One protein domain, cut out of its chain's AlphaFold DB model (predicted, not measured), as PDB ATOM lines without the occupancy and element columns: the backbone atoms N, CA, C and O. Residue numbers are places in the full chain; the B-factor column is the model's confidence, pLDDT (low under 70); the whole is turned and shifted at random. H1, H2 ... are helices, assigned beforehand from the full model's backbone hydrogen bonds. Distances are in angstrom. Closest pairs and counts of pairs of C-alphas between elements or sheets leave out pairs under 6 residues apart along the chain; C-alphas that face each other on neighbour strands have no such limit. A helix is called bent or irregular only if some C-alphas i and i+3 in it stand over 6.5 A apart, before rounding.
ATOM      1  N   LEU A 255     117.125 125.022  89.508       89.69
ATOM      2  CA  LEU A 255     116.324 124.355  90.522       89.69
ATOM      3  C   LEU A 255     115.231 125.306  91.014       89.69
ATOM      4  O   LEU A 255     115.513 126.450  91.405       89.69
ATOM      5  N   SER A 256     113.989 124.841  90.991       91.56
ATOM      6  CA  SER A 256     112.852 125.529  91.594       91.56
ATOM      7  C   SER A 256     112.939 125.493  93.123       91.56
ATOM      8  O   SER A 256     113.789 124.824  93.708       91.56
ATOM      9  N   VAL A 257     112.080 126.259  93.795       89.06
ATOM     10  CA  VAL A 257     112.037 126.265  95.267       89.06
ATOM     11  C   VAL A 257     111.650 124.888  95.798       89.06
ATOM     12  O   VAL A 257     112.263 124.396  96.738       89.06
ATOM     13  N   GLU A 258     110.670 124.267  95.153       91.25
ATOM     14  CA  GLU A 258     110.130 122.963  95.517       91.25
ATOM     15  C   GLU A 258     111.199 121.873  95.365       91.25
ATOM     16  O   GLU A 258     111.426 121.101  96.291       91.25
ATOM     17  N   GLU A 259     111.937 121.880  94.249       88.94
ATOM     18  CA  GLU A 259     113.037 120.936  94.009       88.94
ATOM     19  C   GLU A 259     114.150 121.071  95.060       88.94
ATOM     20  O   GLU A 259     114.742 120.081  95.488       88.94
ATOM     21  N   ILE A 260     114.440 122.296  95.505       91.06
ATOM     22  CA  ILE A 260     115.437 122.546  96.553       91.06
ATOM     23  C   ILE A 260     114.979 121.943  97.883       91.06
ATOM     24  O   ILE A 260     115.780 121.299  98.564       91.06
ATOM     25  N   ASP A 261     113.717 122.138  98.256       89.31
ATOM     26  CA  ASP A 261     113.175 121.594  99.501       89.31
ATOM     27  C   ASP A 261     113.168 120.054  99.473       89.31
ATOM     28  O   ASP A 261     113.650 119.426 100.420       89.31
ATOM     29  N   GLU A 262     112.763 119.447  98.352       90.94
ATOM     30  CA  GLU A 262     112.795 117.991  98.146       90.94
ATOM     31  C   GLU A 262     114.213 117.412  98.278       90.94
ATOM     32  O   GLU A 262     114.434 116.419  98.980       90.94
ATOM     33  N   LEU A 263     115.207 118.044  97.646       90.56
ATOM     34  CA  LEU A 263     116.604 117.608  97.732       90.56
ATOM     35  C   LEU A 263     117.145 117.698  99.164       90.56
ATOM     36  O   LEU A 263     117.871 116.804  99.615       90.56
ATOM     37  N   PHE A 264     116.778 118.747  99.901       88.56
ATOM     38  CA  PHE A 264     117.169 118.890 101.301       88.56
ATOM     39  C   PHE A 264     116.475 117.862 102.203       88.56
ATOM     40  O   PHE A 264     117.103 117.371 103.143       88.56
ATOM     41  N   ASP A 265     115.239 117.467 101.915       89.50
ATOM     42  CA  ASP A 265     114.548 116.404 102.656       89.50
ATOM     43  C   ASP A 265     115.164 115.024 102.411       89.50
ATOM     44  O   ASP A 265     115.370 114.249 103.359       89.50
ATOM     45  N   ILE A 266     115.565 114.744 101.168       89.81
ATOM     46  CA  ILE A 266     116.352 113.551 100.834       89.81
ATOM     47  C   ILE A 266     117.668 113.570 101.617       89.81
ATOM     48  O   ILE A 266     118.020 112.568 102.253       89.81
ATOM     49  N   TYR A 267     118.374 114.706 101.637       88.56
ATOM     50  CA  TYR A 267     119.610 114.865 102.403       88.56
ATOM     51  C   TYR A 267     119.407 114.605 103.903       88.56
ATOM     52  O   TYR A 267     120.137 113.796 104.487       88.56
ATOM     53  N   ARG A 268     118.389 115.217 104.522       88.94
ATOM     54  CA  ARG A 268     118.063 115.044 105.951       88.94
ATOM     55  C   ARG A 268     117.778 113.586 106.304       88.94
ATOM     56  O   ARG A 268     118.223 113.114 107.346       88.94
ATOM     57  N   THR A 269     117.067 112.875 105.434       88.75
ATOM     58  CA  THR A 269     116.602 111.511 105.716       88.75
ATOM     59  C   THR A 269     117.678 110.462 105.447       88.75
ATOM     60  O   THR A 269     117.855 109.542 106.243       88.75
ATOM     61  N   SER A 270     118.414 110.592 104.339       86.19
ATOM     62  CA  SER A 270     119.303 109.527 103.848       86.19
ATOM     63  C   SER A 270     120.798 109.798 104.038       86.19
ATOM     64  O   SER A 270     121.570 108.846 104.148       86.19
ATOM     65  N   TYR A 271     121.226 111.061 104.143       86.44
ATOM     66  CA  TYR A 271     122.652 111.420 104.181       86.44
ATOM     67  C   TYR A 271     123.098 112.057 105.497       86.44
ATOM     68  O   TYR A 271     124.228 111.822 105.928       86.44
ATOM     69  N   HIS A 272     122.230 112.805 106.182       86.06
ATOM     70  CA  HIS A 272     122.576 113.470 107.440       86.06
ATOM     71  C   HIS A 272     123.149 112.531 108.526       86.06
ATOM     72  O   HIS A 272     124.118 112.928 109.176       86.06
ATOM     73  N   PRO A 273     122.659 111.282 108.720       86.62
ATOM     74  CA  PRO A 273     123.236 110.367 109.714       86.62
ATOM     75  C   PRO A 273     124.725 110.058 109.496       86.62
ATOM     76  O   PRO A 273     125.441 109.750 110.447       86.62
ATOM     77  N   HIS A 274     125.196 110.147 108.251       85.44
ATOM     78  CA  HIS A 274     126.572 109.834 107.866       85.44
ATOM     79  C   HIS A 274     127.400 111.080 107.520       85.44
ATOM     80  O   HIS A 274     128.629 111.008 107.497       85.44
ATOM     81  N   LEU A 275     126.750 112.218 107.262       83.19
ATOM     82  CA  LEU A 275     127.388 113.461 106.841       83.19
ATOM     83  C   LEU A 275     126.678 114.682 107.458       83.19
ATOM     84  O   LEU A 275     125.961 115.376 106.741       83.19
ATOM     85  N   PRO A 276     126.874 114.983 108.756       82.12
ATOM     86  CA  PRO A 276     126.226 116.103 109.446       82.12
ATOM     87  C   PRO A 276     126.942 117.434 109.148       82.12
ATOM     88  O   PRO A 276     127.577 118.032 110.014       82.12
ATOM     89  N   VAL A 277     126.916 117.862 107.886       80.12
ATOM     90  CA  VAL A 277     127.550 119.114 107.418       80.12
ATOM     91  C   VAL A 277     126.574 120.294 107.484       80.12
ATOM     92  O   VAL A 277     127.001 121.443 107.558       80.12
ATOM     93  N   ILE A 278     125.273 120.004 107.481       81.75
ATOM     94  CA  ILE A 278     124.181 120.974 107.451       81.75
ATOM     95  C   ILE A 278     123.297 120.711 108.681       81.75
ATOM     96  O   ILE A 278     122.814 119.593 108.854       81.75
ATOM     97  N   ASP A 279     123.055 121.717 109.526       78.56
ATOM     98  CA  ASP A 279     122.092 121.614 110.635       78.56
ATOM     99  C   ASP A 279     120.667 121.426 110.086       78.56
ATOM    100  O   ASP A 279     120.133 122.283 109.374       78.56
ATOM    101  N   ILE A 280     120.014 120.332 110.477       77.44
ATOM    102  CA  ILE A 280     118.672 119.935 110.008       77.44
ATOM    103  C   ILE A 280     117.606 121.011 110.224       77.44
ATOM    104  O   ILE A 280     116.699 121.152 109.406       77.44
ATOM    105  N   ASN A 281     117.710 121.756 111.326       77.12
ATOM    106  CA  ASN A 281     116.659 122.659 111.802       77.12
ATOM    107  C   ASN A 281     116.574 123.974 111.024       77.12
ATOM    108  O   ASN A 281     115.755 124.831 111.345       77.12
ATOM    109  N   ARG A 282     117.440 124.153 110.031       80.81
ATOM    110  CA  ARG A 282     117.527 125.379 109.260       80.81
ATOM    111  C   ARG A 282     117.009 125.166 107.843       80.81
ATOM    112  O   ARG A 282     117.194 124.110 107.232       80.81
ATOM    113  N   SER A 283     116.323 126.187 107.335       83.00
ATOM    114  CA  SER A 283     115.729 126.155 106.002       83.00
ATOM    115  C   SER A 283     116.812 126.169 104.908       83.00
ATOM    116  O   SER A 283     117.858 126.805 105.088       83.00
ATOM    117  N   PRO A 284     116.580 125.522 103.747       84.12
ATOM    118  CA  PRO A 284     117.535 125.534 102.631       84.12
ATOM    119  C   PRO A 284     117.891 126.955 102.175       84.12
ATOM    120  O   PRO A 284     119.019 127.255 101.779       84.12
ATOM    121  N   HIS A 285     116.924 127.870 102.286       81.19
ATOM    122  CA  HIS A 285     117.101 129.267 101.924       81.19
ATOM    123  C   HIS A 285     118.091 130.003 102.838       81.19
ATOM    124  O   HIS A 285     118.931 130.755 102.340       81.19
ATOM    125  N   GLU A 286     118.025 129.776 104.149       81.50
ATOM    126  CA  GLU A 286     118.949 130.382 105.111       81.50
ATOM    127  C   GLU A 286     120.374 129.839 104.998       81.50
ATOM    128  O   GLU A 286     121.325 130.589 105.227       81.50
ATOM    129  N   TYR A 287     120.535 128.562 104.632       81.94
ATOM    130  CA  TYR A 287     121.857 127.982 104.386       81.94
ATOM    131  C   TYR A 287     122.593 128.690 103.275       81.94
ATOM    132  O   TYR A 287     123.740 129.101 103.453       81.94
ATOM    133  N   TYR A 288     121.892 128.890 102.166       79.69
ATOM    134  CA  TYR A 288     122.445 129.623 101.049       79.69
ATOM    135  C   TYR A 288     122.883 131.031 101.466       79.69
ATOM    136  O   TYR A 288     123.970 131.460 101.110       79.69
ATOM    137  N   HIS A 289     122.077 131.754 102.255       78.00
ATOM    138  CA  HIS A 289     122.437 133.118 102.678       78.00
ATOM    139  C   HIS A 289     123.697 133.186 103.528       78.00
ATOM    140  O   HIS A 289     124.408 134.188 103.482       78.00
ATOM    141  N   LEU A 290     123.974 132.152 104.322       79.12
ATOM    142  CA  LEU A 290     125.234 132.092 105.052       79.12
ATOM    143  C   LEU A 290     126.409 131.713 104.162       79.12
ATOM    144  O   LEU A 290     127.528 132.175 104.394       79.12
ATOM    145  N   SER A 291     126.182 130.829 103.196       78.50
ATOM    146  CA  SER A 291     127.223 130.393 102.286       78.50
ATOM    147  C   SER A 291     126.641 129.829 100.997       78.50
ATOM    148  O   SER A 291     126.177 128.692 100.961       78.50
ATOM    149  N   ASP A 292     126.820 130.574  99.909       77.69
ATOM    150  CA  ASP A 292     126.586 130.099  98.541       77.69
ATOM    151  C   ASP A 292     127.400 128.831  98.201       77.69
ATOM    152  O   ASP A 292     127.073 128.130  97.252       77.69
ATOM    153  N   LEU A 293     128.478 128.535  98.943       72.50
ATOM    154  CA  LEU A 293     129.346 127.373  98.707       72.50
ATOM    155  C   LEU A 293     128.862 126.086  99.382       72.50
ATOM    156  O   LEU A 293     129.368 125.015  99.054       72.50
ATOM    157  N   LEU A 294     127.973 126.194 100.371       66.44
ATOM    158  CA  LEU A 294     127.408 125.047 101.091       66.44
ATOM    159  C   LEU A 294     126.029 124.653 100.551       66.44
ATOM    160  O   LEU A 294     125.351 123.827 101.160       66.44
ATOM    161  N   PHE A 295     125.634 125.267  99.437       67.44
ATOM    162  CA  PHE A 295     124.427 124.967  98.692       67.44
ATOM    163  C   PHE A 295     124.721 124.060  97.495       67.44
ATOM    164  O   PHE A 295     125.778 124.253  96.850       67.44
TER     165      PHE A 295
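AT A GLANCE: This is residues 255 to 295 of the 295 residues of the protein "Zn(2)-C6 fungal-type domain-containing protein" of Fusarium oxysporum NRRL 32931 (UniProt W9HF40). A longer helix, H1, makes one side of the domain, and from its far end a long loop, residues 272 to 283, folds back to a short second helix, H2, which begins near the first half of H1 and runs about square to it. Residues 288 to 293, of which 288 to 290 belong to H2, stick out, and the last two residues turn back. The printed part has 41 residues, with two named helices, H1 then H2, and no named strand; its class is all helix. It is compact, with a radius of gyration of the C-alphas of 9.8 A, and spans 24 by 20 by 16 A.

IN THESE COORDINATES: Find C-alpha 257 at (112.037, 126.265, 95.267); from there H1, residues 257 to 271, runs 20.3 A to C-alpha 271 at (122.652, 111.420, 104.181). H1 is neither bent nor irregular, but only just: C-alphas 268 and 271 are 6.1 A apart. Go on to Pro 284, where H2, residues 284 to 290, begins; it ends at C-alpha 290 at (125.234, 132.092, 105.052).

HOW THE PARTS SIT: Look at residues 260 to 264, the part of H1 that alone touches H2. The two helices only just touch, with 3 pairs of C-alphas within 8 A; the closest C-alphas are those of Asp 261 and Pro 284, 6.7 A apart. Their lines are about perpendicular, at 90 degrees. In H1 and H2 every O i to N i+4 pair is within hydrogen-bond range.

THE WHOLE: The two C-alphas farthest apart are those of Ser 256 and His 274, 26.4 A. The printed part has no cut and ends at Phe 295, the chain's last residue. The link from H1 to H2 is long, with 12 residues. In the B-factor column the mean pLDDT of the printed part is 83.6, and residues 294 to 295 are under 70.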